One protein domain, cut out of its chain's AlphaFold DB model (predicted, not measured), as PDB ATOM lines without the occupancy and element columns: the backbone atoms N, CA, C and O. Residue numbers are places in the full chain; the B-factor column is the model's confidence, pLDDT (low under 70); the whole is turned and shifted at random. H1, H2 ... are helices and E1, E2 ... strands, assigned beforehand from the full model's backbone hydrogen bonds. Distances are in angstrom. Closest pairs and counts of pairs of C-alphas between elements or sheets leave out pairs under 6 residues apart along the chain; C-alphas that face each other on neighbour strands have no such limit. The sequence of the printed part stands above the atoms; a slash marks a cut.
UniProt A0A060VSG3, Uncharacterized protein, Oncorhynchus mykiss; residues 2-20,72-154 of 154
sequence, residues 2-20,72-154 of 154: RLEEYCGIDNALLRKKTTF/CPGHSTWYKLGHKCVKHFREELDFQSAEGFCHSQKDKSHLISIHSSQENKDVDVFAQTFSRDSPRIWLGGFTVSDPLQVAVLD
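Overview. This is residues 2 to 20 and 72 to 154 of the 154 residues of an uncharacterized protein of Oncorhynchus mykiss (UniProt A0A060VSG3). A small, strongly twisted sheet of three strands makes the middle of the domain, with H3 packed over one face and the shorter H2 over the other. H1 runs on from the end of E1 away from the sheet, while H4 lies clear of the sheet and of the other helices at the far end of a long link, and residues 149 to 154, of which 149 to 150 belong to H4, stick out. The 102 printed residues hold four named helices and three named strands, in the order E1 H1 E2 E3 H2 H3 H4, of mixed class; the sheet is mixed, in the order E1 E3 E2. The whole is compact, with a radius of gyration of the C-alphas of 13.9 A and spans of 40 by 35 by 27 A.

Arrangement. E1, residues 4 to 11, is an edge strand and the parallel neighbour of E3, residues 84 to 93, at 26 degrees; N 6 and O 85 are 2.8 A apart and N 89 and O 8 are 2.8 A apart, within hydrogen-bond range. Residues 6 to 7 of E1 also pair, parallel, with residues 110 to 111. H1, residues 12 to 20, only grazes the sheet with its residues 12 to 15; its closest C-alphas to E3 are those of Ala 12 and Glu 92, 4.5 A apart. E2, residues 75 to 81, is the other edge strand and forms a hairpin with E3, antiparallel, with N 79 and O 86 at 2.8 A. E3 bends by 80 degrees at residue 90. H2, residues 95 to 103, and H3, residues 117 to 130, are on opposite faces of the sheet, which gives three layers, helices on both faces of a sheet. H2 lies over E1 at a height over the sheet of 7.2 A, slantwise to the strands, at 35 degrees to E1 on the local plane; the closest C-alphas are those of Cys 7 and Cys 102, 5.8 A apart. H3 lies over E3 at a height over the sheet of 8.4 A, slantwise at 49 degrees on the local plane; its closest C-alphas to E3 are those of His 88 and Phe 130, 6.6 A apart. H4, residues 147 to 150, is not on the sheet and is apart from H3. Every O i to N i+4 pair is within hydrogen-bond range in H2 and H3, and 3 of 5 in H1; H4 is too short for such a pair.

Along the chain. E1 begins at C-alpha 4 (0.618, -26.823, 53.811) and is 22.2 A long. H1 measures 13.0 A, E2 13.3 A, E3 22.3 A, H2 12.4 A and H3 20.3 A. H3 begins at C-alpha 117 (-8.585, -20.472, 39.462). H4, 5.4 A long, ends at C-alpha 150 (2.703, -46.503, 40.917).

Size, cuts and confidence. The C-alphas farthest apart are those of Arg 2 and Phe 20, at 43.5 A. Residues 21 to 71 are not printed, and C-alphas 20 and 72 are 38.1 A apart across the cut. The links from H2 to H3 and from H3 to H4 are long, with 13 and 16 residues. The mean pLDDT of the printed part is 81.5; 22 residues are under 70, among them residues 12 to 20 and 147 to 154.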
ATOM      1  N   ARG A   2      -2.185 -26.240  60.635       58.00
ATOM      2  CA  ARG A   2      -0.896 -26.413  59.948       58.00
ATOM      3  C   ARG A   2      -1.117 -25.979  58.499       58.00
ATOM      4  O   ARG A   2      -1.996 -26.541  57.857       58.00
ATOM      5  N   LEU A   3      -0.446 -24.922  58.052       65.81
ATOM      6  CA  LEU A   3      -0.498 -24.520  56.644       65.81
ATOM      7  C   LEU A   3       0.342 -25.523  55.853       65.81
ATOM      8  O   LEU A   3       1.385 -25.955  56.338       65.81
ATOM      9  N   GLU A   4      -0.134 -25.925  54.683       76.69
ATOM     10  CA  GLU A   4       0.618 -26.823  53.811       76.69
ATOM     11  C   GLU A   4       1.761 -26.060  53.138       76.69
ATOM     12  O   GLU A   4       1.588 -24.919  52.687       76.69
ATOM     13  N   GLU A   5       2.930 -26.694  53.093       81.19
ATOM     14  CA  GLU A   5       4.154 -26.108  52.564       81.19
ATOM     15  C   GLU A   5       4.436 -26.601  51.153       81.19
ATOM     16  O   GLU A   5       4.450 -27.801  50.877       81.19
ATOM     17  N   TYR A   6       4.694 -25.649  50.265       83.81
ATOM     18  CA  TYR A   6       4.906 -25.896  48.854       83.81
ATOM     19  C   TYR A   6       6.120 -25.149  48.319       83.81
ATOM     20  O   TYR A   6       6.436 -24.028  48.710       83.81
ATOM     21  N   CYS A   7       6.776 -25.748  47.349       86.12
ATOM     22  CA  CYS A   7       7.941 -25.176  46.707       86.12
ATOM     23  C   CYS A   7       7.647 -24.839  45.246       86.12
ATOM     24  O   CYS A   7       6.881 -25.522  44.563       86.12
ATOM     25  N   GLY A   8       8.292 -23.782  44.760       81.94
ATOM     26  CA  GLY A   8       8.445 -23.500  43.338       81.94
ATOM     27  C   GLY A   8       9.921 -23.579  42.970       81.94
ATOM     28  O   GLY A   8      10.738 -22.938  43.625       81.94
ATOM     29  N   ILE A   9      10.250 -24.346  41.936       79.69
ATOM     30  CA  ILE A   9      11.617 -24.538  41.432       79.69
ATOM     31  C   ILE A   9      11.640 -24.178  39.950       79.69
ATOM     32  O   ILE A   9      10.698 -24.521  39.228       79.69
ATOM     33  N   ASP A  10      12.688 -23.501  39.489       80.69
ATOM     34  CA  ASP A  10      12.805 -23.103  38.086       80.69
ATOM     35  C   ASP A  10      12.986 -24.319  37.157       80.69
ATOM     36  O   ASP A  10      13.683 -25.294  37.446       80.69
ATOM     37  N   ASN A  11      12.345 -24.259  35.988       77.81
ATOM     38  CA  ASN A  11      12.367 -25.340  35.008       77.81
ATOM     39  C   ASN A  11      13.652 -25.326  34.157       77.81
ATOM     40  O   ASN A  11      13.790 -24.526  33.221       77.81
ATOM     41  N   ALA A  12      14.550 -26.287  34.404       68.25
ATOM     42  CA  ALA A  12      15.826 -26.421  33.690       68.25
ATOM     43  C   ALA A  12      15.696 -26.698  32.177       68.25
ATOM     44  O   ALA A  12      16.589 -26.366  31.389       68.25
ATOM     45  N   LEU A  13      14.603 -27.330  31.736       61.69
ATOM     46  CA  LEU A  13      14.445 -27.787  30.349       61.69
ATOM     47  C   LEU A  13      14.075 -26.650  29.394       61.69
ATOM     48  O   LEU A  13      14.406 -26.702  28.206       61.69
ATOM     49  N   LEU A  14      13.397 -25.614  29.889       58.25
ATOM     50  CA  LEU A  14      12.909 -24.522  29.045       58.25
ATOM     51  C   LEU A  14      13.937 -23.394  28.879       58.25
ATOM     52  O   LEU A  14      13.975 -22.787  27.809       58.25
ATOM     53  N   ARG A  15      14.842 -23.175  29.845       55.66
ATOM     54  CA  ARG A  15      15.929 -22.188  29.697       55.66
ATOM     55  C   ARG A  15      16.936 -22.604  28.619       55.66
ATOM     56  O   ARG A  15      17.266 -21.799  27.750       55.66
ATOM     57  N   LYS A  16      17.323 -23.888  28.582       53.69
ATOM     58  CA  LYS A  16      18.233 -24.442  27.558       53.69
ATOM     59  C   LYS A  16      17.698 -24.265  26.134       53.69
ATOM     60  O   LYS A  16      18.468 -23.950  25.227       53.69
ATOM     61  N   LYS A  17      16.381 -24.414  25.935       54.69
ATOM     62  CA  LYS A  17      15.742 -24.191  24.628       54.69
ATOM     63  C   LYS A  17      15.834 -22.727  24.198       54.69
ATOM     64  O   LYS A  17      16.205 -22.490  23.056       54.69
ATOM     65  N   THR A  18      15.592 -21.772  25.100       52.81
ATOM     66  CA  THR A  18      15.723 -20.330  24.817       52.81
ATOM     67  C   THR A  18      17.172 -19.919  24.522       52.81
ATOM     68  O   THR A  18      17.425 -19.151  23.593       52.81
ATOM     69  N   THR A  19      18.151 -20.462  25.254       51.78
ATOM     70  CA  THR A  19      19.580 -20.203  24.994       51.78
ATOM     71  C   THR A  19      20.030 -20.767  23.641       51.78
ATOM     72  O   THR A  19      20.810 -20.124  22.933       51.78
ATOM     73  N   PHE A  20      19.518 -21.935  23.240       47.12
ATOM     74  CA  PHE A  20      19.819 -22.542  21.941       47.12
ATOM     75  C   PHE A  20      19.252 -21.729  20.765       47.12
ATOM     76  O   PHE A  20      19.948 -21.509  19.772       47.12
ATOM     77  N   CYS A  72       4.850 -16.256  55.720       91.19
ATOM     78  CA  CYS A  72       4.229 -17.408  56.345       91.19
ATOM     79  C   CYS A  72       4.500 -17.381  57.867       91.19
ATOM     80  O   CYS A  72       5.649 -17.200  58.284       91.19
ATOM     81  N   PRO A  73       3.476 -17.559  58.724       88.88
ATOM     82  CA  PRO A  73       3.663 -17.590  60.174       88.88
ATOM     83  C   PRO A  73       4.691 -18.645  60.598       88.88
ATOM     84  O   PRO A  73       4.521 -19.817  60.293       88.88
ATOM     85  N   GLY A  74       5.742 -18.238  61.314       86.56
ATOM     86  CA  GLY A  74       6.808 -19.136  61.782       86.56
ATOM     87  C   GLY A  74       7.943 -19.390  60.780       86.56
ATOM     88  O   GLY A  74       8.925 -20.033  61.142       86.56
ATOM     89  N   HIS A  75       7.857 -18.853  59.556       82.75
ATOM     90  CA  HIS A  75       8.827 -19.097  58.486       82.75
ATOM     91  C   HIS A  75       9.257 -17.774  57.832       82.75
ATOM     92  O   HIS A  75       8.590 -17.244  56.948       82.75
ATOM     93  N   SER A  76      10.421 -17.247  58.222       84.12
ATOM     94  CA  SER A  76      10.903 -15.924  57.777       84.12
ATOM     95  C   SER A  76      11.215 -15.813  56.278       84.12
ATOM     96  O   SER A  76      11.270 -14.707  55.744       84.12
ATOM     97  N   THR A  77      11.426 -16.946  55.597       88.19
ATOM     98  CA  THR A  77      11.778 -17.007  54.164       88.19
ATOM     99  C   THR A  77      10.675 -17.591  53.283       88.19
ATOM    100  O   THR A  77      10.902 -17.806  52.095       88.19
ATOM    101  N   TRP A  78       9.504 -17.859  53.860       91.31
ATOM    102  CA  TRP A  78       8.351 -18.406  53.153       91.31
ATOM    103  C   TRP A  78       7.238 -17.369  53.100       91.31
ATOM    104  O   TRP A  78       7.084 -16.546  54.005       91.31
ATOM    105  N   TYR A  79       6.438 -17.435  52.048       92.19
ATOM    106  CA  TYR A  79       5.393 -16.473  51.748       92.19
ATOM    107  C   TYR A  79       4.023 -17.132  51.778       92.19
ATOM    108  O   TYR A  79       3.871 -18.304  51.451       92.19
ATOM    109  N   LYS A  80       3.005 -16.377  52.165       91.88
ATOM    110  CA  LYS A  80       1.630 -16.857  52.220       91.88
ATOM    111  C   LYS A  80       0.921 -16.603  50.891       91.88
ATOM    112  O   LYS A  80       0.762 -15.452  50.485       91.88
ATOM    113  N   LEU A  81       0.425 -17.671  50.268       90.62
ATOM    114  CA  LEU A  81      -0.474 -17.635  49.109       90.62
ATOM    115  C   LEU A  81      -1.791 -18.302  49.510       90.62
ATOM    116  O   LEU A  81      -1.894 -19.526  49.561       90.62
ATOM    117  N   GLY A  82      -2.797 -17.494  49.855       88.06
ATOM    118  CA  GLY A  82      -4.063 -18.005  50.387       88.06
ATOM    119  C   GLY A  82      -3.848 -18.801  51.679       88.06
ATOM    120  O   GLY A  82      -3.468 -18.232  52.704       88.06
ATOM    121  N   HIS A  83      -4.080 -20.113  51.623       88.19
ATOM    122  CA  HIS A  83      -3.885 -21.048  52.741       88.19
ATOM    123  C   HIS A  83      -2.587 -21.868  52.645       88.19
ATOM    124  O   HIS A  83      -2.366 -22.754  53.467       88.19
ATOM    125  N   LYS A  84      -1.723 -21.567  51.670       90.25
ATOM    126  CA  LYS A  84      -0.447 -22.250  51.439       90.25
ATOM    127  C   LYS A  84       0.715 -21.389  51.918       90.25
ATOM    128  O   LYS A  84       0.671 -20.158  51.805       90.25
ATOM    129  N   CYS A  85       1.761 -22.037  52.410       92.38
ATOM    130  CA  CYS A  85       3.065 -21.418  52.592       92.38
ATOM    131  C   CYS A  85       3.971 -21.861  51.457       92.38
ATOM    132  O   CYS A  85       4.124 -23.051  51.214       92.38
ATOM    133  N   VAL A  86       4.537 -20.903  50.734       92.12
ATOM    134  CA  VAL A  86       5.304 -21.178  49.526       92.12
ATOM    135  C   VAL A  86       6.688 -20.561  49.588       92.12
ATOM    136  O   VAL A  86       6.876 -19.473  50.141       92.12
ATOM    137  N   LYS A  87       7.654 -21.224  48.963       92.38
ATOM    138  CA  LYS A  87       8.984 -20.666  48.743       92.38
ATOM    139  C   LYS A  87       9.460 -20.971  47.332       92.38
ATOM    140  O   LYS A  87       9.330 -22.092  46.851       92.38
ATOM    141  N   HIS A  88      10.001 -19.952  46.671       91.56
ATOM    142  CA  HIS A  88      10.701 -20.123  45.404       91.56
ATOM    143  C   HIS A  88      12.170 -20.418  45.677       91.56
ATOM    144  O   HIS A  88      12.789 -19.746  46.510       91.56
ATOM    145  N   PHE A  89      12.718 -21.389  44.960       91.00
ATOM    146  CA  PHE A  89      14.148 -21.607  44.906       91.00
ATOM    147  C   PHE A  89      14.648 -21.581  43.457       91.00
ATOM    148  O   PHE A  89      13.938 -21.942  42.518       91.00
ATOM    149  N   ARG A  90      15.875 -21.082  43.283       88.06
ATOM    150  CA  ARG A  90      16.466 -20.735  41.977       88.06
ATOM    151  C   ARG A  90      17.214 -21.895  41.325       88.06
ATOM    152  O   ARG A  90      17.870 -21.708  40.303       88.06
ATOM    153  N   GLU A  91      17.195 -23.065  41.945       88.62
ATOM    154  CA  GLU A  91      17.784 -24.278  41.412       88.62
ATOM    155  C   GLU A  91      17.092 -24.623  40.093       88.62
ATOM    156  O   GLU A  91      15.870 -24.585  39.966       88.62
ATOM    157  N   GLU A  92      17.896 -24.970  39.095       87.75
ATOM    158  CA  GLU A  92      17.403 -25.431  37.807       87.75
ATOM    159  C   GLU A  92      17.433 -26.955  37.803       87.75
ATOM    160  O   GLU A  92      18.458 -27.572  37.502       87.75
ATOM    161  N   LEU A  93      16.298 -27.568  38.124       89.50
ATOM    162  CA  LEU A  93      16.174 -29.020  38.224       89.50
ATOM    163  C   LEU A  93      15.223 -29.566  37.152       89.50
ATOM    164  O   LEU A  93      14.372 -28.848  36.615       89.50
ATOM    165  N   ASP A  94      15.378 -30.845  36.807       90.38
ATOM    166  CA  ASP A  94      14.288 -31.580  36.165       90.38
ATOM    167  C   ASP A  94      13.144 -31.805  37.162       90.38
ATOM    168  O   ASP A  94      13.282 -31.563  38.360       90.38
ATOM    169  N   PHE A  95      11.994 -32.233  36.651       89.38
ATOM    170  CA  PHE A  95      10.787 -32.379  37.452       89.38
ATOM    171  C   PHE A  95      10.995 -33.307  38.669       89.38
ATOM    172  O   PHE A  95      10.621 -32.952  39.784       89.38
ATOM    173  N   GLN A  96      11.608 -34.481  38.471       90.38
ATOM    174  CA  GLN A  96      11.756 -35.488  39.529       90.38
ATOM    175  C   GLN A  96      12.724 -35.010  40.613       90.38
ATOM    176  O   GLN A  96      12.452 -35.142  41.807       90.38
ATOM    177  N   SER A  97      13.839 -34.413  40.197       92.88
ATOM    178  CA  SER A  97      14.821 -33.823  41.100       92.88
ATOM    179  C   SER A  97      14.242 -32.625  41.850       92.88
ATOM    180  O   SER A  97      14.539 -32.449  43.029       92.88
ATOM    181  N   ALA A  98      13.391 -31.823  41.203       92.50
ATOM    182  CA  ALA A  98      12.691 -30.718  41.846       92.50
ATOM    183  C   ALA A  98      11.747 -31.227  42.941       92.50
ATOM    184  O   ALA A  98      11.836 -30.750  44.066       92.50
ATOM    185  N   GLU A  99      10.909 -32.227  42.665       92.38
ATOM    186  CA  GLU A  99      10.022 -32.821  43.678       92.38
ATOM    187  C   GLU A  99      10.814 -33.406  44.856       92.38
ATOM    188  O   GLU A  99      10.532 -33.097  46.015       92.38
ATOM    189  N   GLY A 100      11.876 -34.168  44.572       92.81
ATOM    190  CA  GLY A 100      12.773 -34.689  45.606       92.81
ATOM    191  C   GLY A 100      13.439 -33.582  46.436       92.81
ATOM    192  O   GLY A 100      13.544 -33.698  47.658       92.81
ATOM    193  N   PHE A 101      13.836 -32.476  45.798       93.44
ATOM    194  CA  PHE A 101      14.384 -31.303  46.479       93.44
ATOM    195  C   PHE A 101      13.360 -30.667  47.423       93.44
ATOM    196  O   PHE A 101      13.693 -30.393  48.579       93.44
ATOM    197  N   CYS A 102      12.121 -30.475  46.965       92.94
ATOM    198  CA  CYS A 102      11.029 -29.953  47.787       92.94
ATOM    199  C   CYS A 102      10.794 -30.854  49.007       92.94
ATOM    200  O   CYS A 102      10.720 -30.370  50.141       92.94
ATOM    201  N   HIS A 103      10.781 -32.170  48.792       91.38
ATOM    202  CA  HIS A 103      10.564 -33.151  49.851       91.38
ATOM    203  C   HIS A 103      11.729 -33.211  50.858       91.38
ATOM    204  O   HIS A 103      11.537 -33.560  52.021       91.38
ATOM    205  N   SER A 104      12.946 -32.845  50.445       89.94
ATOM    206  CA  SER A 104      14.112 -32.753  51.340       89.94
ATOM    207  C   SER A 104      14.139 -31.497  52.222       89.94
ATOM    208  O   SER A 104      14.966 -31.409  53.133       89.94
ATOM    209  N   GLN A 105      13.254 -30.523  51.979       87.81
ATOM    210  CA  GLN A 105      13.148 -29.340  52.833       87.81
ATOM    211  C   GLN A 105      12.601 -29.711  54.219       87.81
ATOM    212  O   GLN A 105      11.989 -30.762  54.407       87.81
ATOM    213  N   LYS A 106      12.829 -28.828  55.201       69.19
ATOM    214  CA  LYS A 106      12.597 -29.057  56.642       69.19
ATOM    215  C   LYS A 106      11.226 -29.666  56.985       69.19
ATOM    216  O   LYS A 106      11.141 -30.441  57.934       69.19
ATOM    217  N   ASP A 107      10.202 -29.367  56.191       74.88
ATOM    218  CA  ASP A 107       8.815 -29.760  56.436       74.88
ATOM    219  C   ASP A 107       8.262 -30.753  55.395       74.88
ATOM    220  O   ASP A 107       7.052 -30.958  55.319       74.88
ATOM    221  N   LYS A 108       9.139 -31.403  54.613       81.50
ATOM    222  CA  LYS A 108       8.770 -32.354  53.547       81.50
ATOM    223  C   LYS A 108       7.752 -31.785  52.555       81.50
ATOM    224  O   LYS A 108       6.765 -32.427  52.214       81.50
ATOM    225  N   SER A 109       7.987 -30.551  52.125       89.00
ATOM    226  CA  SER A 109       7.117 -29.853  51.179       89.00
ATOM    227  C   SER A 109       7.068 -30.536  49.810       89.00
ATOM    228  O   SER A 109       7.961 -31.299  49.456       89.00
ATOM    229  N   HIS A 110       6.074 -30.191  49.002       93.12
ATOM    230  CA  HIS A 110       5.927 -30.702  47.637       93.12
ATOM    231  C   HIS A 110       6.014 -29.574  46.612       93.12
ATOM    232  O   HIS A 110       5.868 -28.396  46.963       93.12
ATOM    233  N   LEU A 111       6.221 -29.900  45.335       94.50
ATOM    234  CA  LEU A 111       5.971 -28.928  44.274       94.50
ATOM    235  C   LEU A 111       4.540 -28.392  44.383       94.50
ATOM    236  O   LEU A 111       3.597 -29.111  44.716       94.50
ATOM    237  N   ILE A 112       4.376 -27.100  44.110       93.50
ATOM    238  CA  ILE A 112       3.104 -26.412  44.323       93.50
ATOM    239  C   ILE A 112       1.947 -27.040  43.536       93.50
ATOM    240  O   ILE A 112       1.980 -27.137  42.308       93.50
ATOM    241  N   SER A 113       0.902 -27.447  44.255       92.56
ATOM    242  CA  SER A 113      -0.369 -27.888  43.680       92.56
ATOM    243  C   SER A 113      -1.275 -26.686  43.392       92.56
ATOM    244  O   SER A 113      -1.157 -25.635  44.032       92.56
ATOM    245  N   ILE A 114      -2.212 -26.826  42.453       93.25
ATOM    246  CA  ILE A 114      -3.211 -25.794  42.134       93.25
ATOM    247  C   ILE A 114      -4.597 -26.439  42.127       93.25
ATOM    248  O   ILE A 114      -4.860 -27.347  41.341       93.25
ATOM    249  N   HIS A 115      -5.493 -25.943  42.977       93.38
ATOM    250  CA  HIS A 115      -6.843 -26.490  43.168       93.38
ATOM    251  C   HIS A 115      -7.958 -25.477  42.896       93.38
ATOM    252  O   HIS A 115      -9.138 -25.781  43.066       93.38
ATOM    253  N   SER A 116      -7.621 -24.260  42.467       93.88
ATOM    254  CA  SER A 116      -8.614 -23.268  42.060       93.88
ATOM    255  C   SER A 116      -8.056 -22.264  41.057       93.88
ATOM    256  O   SER A 116      -6.846 -22.068  40.929       93.88
ATOM    257  N   SER A 117      -8.956 -21.567  40.363       95.44
ATOM    258  CA  SER A 117      -8.585 -20.472  39.462       95.44
ATOM    259  C   SER A 117      -7.938 -19.294  40.198       95.44
ATOM    260  O   SER A 117      -7.111 -18.594  39.614       95.44
ATOM    261  N   GLN A 118      -8.288 -19.076  41.470       93.12
ATOM    262  CA  GLN A 118      -7.668 -18.049  42.303       93.12
ATOM    263  C   GLN A 118      -6.236 -18.437  42.683       93.12
ATOM    264  O   GLN A 118      -5.333 -17.627  42.499       93.12
ATOM    265  N   GLU A 119      -6.010 -19.688  43.102       92.94
ATOM    266  CA  GLU A 119      -4.656 -20.199  43.351       92.94
ATOM    267  C   GLU A 119      -3.780 -20.066  42.107       92.94
ATOM    268  O   GLU A 119      -2.664 -19.567  42.199       92.94
ATOM    269  N   ASN A 120      -4.306 -20.412  40.929       93.38
ATOM    270  CA  ASN A 120      -3.566 -20.272  39.679       93.38
ATOM    271  C   ASN A 120      -3.096 -18.828  39.426       93.38
ATOM    272  O   ASN A 120      -1.951 -18.608  39.043       93.38
ATOM    273  N   LYS A 121      -3.964 -17.835  39.663       92.62
ATOM    274  CA  LYS A 121      -3.611 -16.412  39.521       92.62
ATOM    275  C   LYS A 121      -2.559 -15.982  40.542       92.62
ATOM    276  O   LYS A 121      -1.655 -15.224  40.203       92.62
ATOM    277  N   ASP A 122      -2.675 -16.435  41.786       91.50
ATOM    278  CA  ASP A 122      -1.719 -16.078  42.834       91.50
ATOM    279  C   ASP A 122      -0.336 -16.695  42.589       91.50
ATOM    280  O   ASP A 122       0.670 -16.006  42.772       91.50
ATOM    281  N   VAL A 123      -0.286 -17.941  42.106       91.56
ATOM    282  CA  VAL A 123       0.955 -18.625  41.711       91.56
ATOM    283  C   VAL A 123       1.601 -17.962  40.496       91.56
ATOM    284  O   VAL A 123       2.812 -17.768  40.500       91.56
ATOM    285  N   ASP A 124       0.818 -17.551  39.496       90.94
ATOM    286  CA  ASP A 124       1.327 -16.825  38.323       90.94
ATOM    287  C   ASP A 124       2.026 -15.513  38.724       90.94
ATOM    288  O   ASP A 124       3.175 -15.264  38.354       90.94
ATOM    289  N   VAL A 125       1.384 -14.702  39.574       90.25
ATOM    290  CA  VAL A 125       1.993 -13.455  40.069       90.25
ATOM    291  C   VAL A 125       3.231 -13.736  40.928       90.25
ATOM    292  O   VAL A 125       4.215 -12.993  40.864       90.25
ATOM    293  N   PHE A 126       3.214 -14.806  41.724       90.44
ATOM    294  CA  PHE A 126       4.363 -15.221  42.526       90.44
ATOM    295  C   PHE A 126       5.552 -15.632  41.649       90.44
ATOM    296  O   PHE A 126       6.650 -15.102  41.831       90.44
ATOM    297  N   ALA A 127       5.336 -16.478  40.641       89.44
ATOM    298  CA  ALA A 127       6.371 -16.892  39.698       89.44
ATOM    299  C   ALA A 127       6.972 -15.689  38.956       89.44
ATOM    300  O   ALA A 127       8.191 -15.555  38.878       89.44
ATOM    301  N   GLN A 128       6.147 -14.747  38.493       87.19
ATOM    302  CA  GLN A 128       6.633 -13.517  37.854       87.19
ATOM    303  C   GLN A 128       7.472 -12.640  38.796       87.19
ATOM    304  O   GLN A 128       8.385 -11.942  38.351       87.19
ATOM    305  N   THR A 129       7.190 -12.676  40.099       87.19
ATOM    306  CA  THR A 129       7.900 -11.862  41.094       87.19
ATOM    307  C   THR A 129       9.277 -12.435  41.430       87.19
ATOM    308  O   THR A 129      10.250 -11.675  41.509       87.19
ATOM    309  N   PHE A 130       9.361 -13.755  41.624       86.06
ATOM    310  CA  PHE A 130      10.556 -14.428  42.147       86.06
ATOM    311  C   PHE A 130      11.417 -15.111  41.068       86.06
ATOM    312  O   PHE A 130      12.642 -15.119  41.203       86.06
ATOM    313  N   SER A 131      10.826 -15.545  39.951       80.12
ATOM    314  CA  SER A 131      11.508 -16.174  38.805       80.12
ATOM    315  C   SER A 131      11.673 -15.196  37.631       80.12
ATOM    316  O   SER A 131      11.233 -15.453  36.508       80.12
ATOM    317  N   ARG A 132      12.288 -14.032  37.877       65.88
ATOM    318  CA  ARG A 132      12.312 -12.906  36.915       65.88
ATOM    319  C   ARG A 132      12.941 -13.232  35.554       65.88
ATOM    320  O   ARG A 132      12.476 -12.715  34.543       65.88
ATOM    321  N   ASP A 133      13.950 -14.100  35.513       70.81
ATOM    322  CA  ASP A 133      14.648 -14.446  34.266       70.81
ATOM    323  C   ASP A 133      13.911 -15.515  33.440       70.81
ATOM    324  O   ASP A 133      14.187 -15.700  32.253       70.81
ATOM    325  N   SER A 134      12.994 -16.256  34.066       68.12
ATOM    326  CA  SER A 134      12.190 -17.303  33.438       68.12
ATOM    327  C   SER A 134      11.051 -17.682  34.390       68.12
ATOM    328  O   SER A 134      11.265 -18.550  35.231       68.12
ATOM    329  N   PRO A 135       9.832 -17.118  34.252       74.38
ATOM    330  CA  PRO A 135       8.699 -17.367  35.160       74.38
ATOM    331  C   PRO A 135       8.090 -18.775  35.015       74.38
ATOM    332  O   PRO A 135       6.901 -18.995  35.223       74.38
ATOM    333  N   ARG A 136       8.898 -19.744  34.589       83.12
ATOM    334  CA  ARG A 136       8.533 -21.128  34.319       83.12
ATOM    335  C   ARG A 136       9.016 -21.961  35.495       83.12
ATOM    336  O   ARG A 136      10.154 -22.423  35.497       83.12
ATOM    337  N   ILE A 137       8.138 -22.133  36.469       90.00
ATOM    338  CA  ILE A 137       8.370 -23.011  37.612       90.00
ATOM    339  C   ILE A 137       7.730 -24.381  37.375       90.00
ATOM    340  O   ILE A 137       6.775 -24.504  36.600       90.00
ATOM    341  N   TRP A 138       8.247 -25.415  38.030       92.75
ATOM    342  CA  TRP A 138       7.560 -26.700  38.131       92.75
ATOM    343  C   TRP A 138       6.340 -26.599  39.060       92.75
ATOM    344  O   TRP A 138       6.388 -25.927  40.089       92.75
ATOM    345  N   LEU A 139       5.255 -27.281  38.685       92.75
ATOM    346  CA  LEU A 139       4.044 -27.464  39.489       92.75
ATOM    347  C   LEU A 139       3.901 -28.950  39.828       92.75
ATOM    348  O   LEU A 139       4.305 -29.793  39.029       92.75
ATOM    349  N   GLY A 140       3.302 -29.272  40.970       91.62
ATOM    350  CA  GLY A 140       3.073 -30.646  41.408       91.62
ATOM    351  C   GLY A 140       1.887 -31.271  40.678       91.62
ATOM    352  O   GLY A 140       0.736 -31.070  41.065       91.62
ATOM    353  N   GLY A 141       2.159 -32.025  39.614       87.44
ATOM    354  CA  GLY A 141       1.146 -32.777  38.881       87.44
ATOM    355  C   GLY A 141       1.773 -33.788  37.931       87.44
ATOM    356  O   GLY A 141       2.744 -33.479  37.245       87.44
ATOM    357  N   PHE A 142       1.194 -34.986  37.870       81.81
ATOM    358  CA  PHE A 142       1.609 -36.041  36.949       81.81
ATOM    359  C   PHE A 142       0.386 -36.631  36.255       81.81
ATOM    360  O   PHE A 142      -0.747 -36.486  36.721       81.81
ATOM    361  N   THR A 143       0.622 -37.326  35.146       80.81
ATOM    362  CA  THR A 143      -0.415 -38.169  34.551       80.81
ATOM    363  C   THR A 143      -0.659 -39.396  35.430       80.81
ATOM    364  O   THR A 143       0.274 -39.964  35.984       80.81
ATOM    365  N   VAL A 144      -1.913 -39.840  35.523       74.19
ATOM    366  CA  VAL A 144      -2.293 -41.068  36.250       74.19
ATOM    367  C   VAL A 144      -1.628 -42.309  35.640       74.19
ATOM    368  O   VAL A 144      -1.407 -43.305  36.312       74.19
ATOM    369  N   SER A 145      -1.279 -42.243  34.355       78.88
ATOM    370  CA  SER A 145      -0.564 -43.307  33.650       78.88
ATOM    371  C   SER A 145       0.952 -43.282  33.871       78.88
ATOM    372  O   SER A 145       1.659 -44.011  33.178       78.88
ATOM    373  N   ASP A 146       1.469 -42.392  34.721       74.12
ATOM    374  CA  ASP A 146       2.905 -42.260  34.951       74.12
ATOM    375  C   ASP A 146       3.395 -43.442  35.806       74.12
ATOM    376  O   ASP A 146       2.970 -43.576  36.959       74.12
ATOM    377  N   PRO A 147       4.302 -44.296  35.289       66.56
ATOM    378  CA  PRO A 147       4.855 -45.412  36.052       66.56
ATOM    379  C   PRO A 147       5.541 -44.973  37.352       66.56
ATOM    380  O   PRO A 147       5.641 -45.767  38.286       66.56
ATOM    381  N   LEU A 148       5.996 -43.717  37.435       64.12
ATOM    382  CA  LEU A 148       6.652 -43.169  38.620       64.12
ATOM    383  C   LEU A 148       5.690 -42.926  39.794       64.12
ATOM    384  O   LEU A 148       6.157 -42.877  40.928       64.12
ATOM    385  N   GLN A 149       4.373 -42.813  39.567       60.97
ATOM    386  CA  GLN A 149       3.391 -42.728  40.663       60.97
ATOM    387  C   GLN A 149       3.058 -44.090  41.269       60.97
ATOM    388  O   GLN A 149       2.828 -44.179  42.473       60.97
ATOM    389  N   VAL A 150       3.045 -45.148  40.454       55.75
ATOM    390  CA  VAL A 150       2.703 -46.503  40.917       55.75
ATOM    391  C   VAL A 150       3.688 -46.965  41.996       55.75
ATOM    392  O   VAL A 150       3.276 -47.559  42.980       55.75
ATOM    393  N   ALA A 151       4.963 -46.583  41.880       53.38
ATOM    394  CA  ALA A 151       6.012 -46.915  42.844       53.38
ATOM    395  C   ALA A 151       5.971 -46.120  44.170       53.38
ATOM    396  O   ALA A 151       6.773 -46.396  45.055       53.38
ATOM    397  N   VAL A 152       5.096 -45.114  44.309       52.44
ATOM    398  CA  VAL A 152       4.951 -44.303  45.541       52.44
ATOM    399  C   VAL A 152       3.750 -44.765  46.382       52.44
ATOM    400  O   VAL A 152       3.591 -44.335  47.522       52.44
ATOM    401  N   LEU A 153       2.905 -45.645  45.831       50.03
ATOM    402  CA  LEU A 153       1.715 -46.185  46.494       50.03
ATOM    403  C   LEU A 153       1.912 -47.594  47.087       50.03
ATOM    404  O   LEU A 153       0.964 -48.103  47.684       50.03
ATOM    405  N   ASP A 154       3.109 -48.178  46.955       39.41
ATOM    406  CA  ASP A 154       3.503 -49.475  47.536       39.41
ATOM    407  C   ASP A 154       4.394 -49.317  48.784       39.41
ATOM    408  O   ASP A 154       5.324 -48.474  48.764       39.41
TER     409      ASP A 154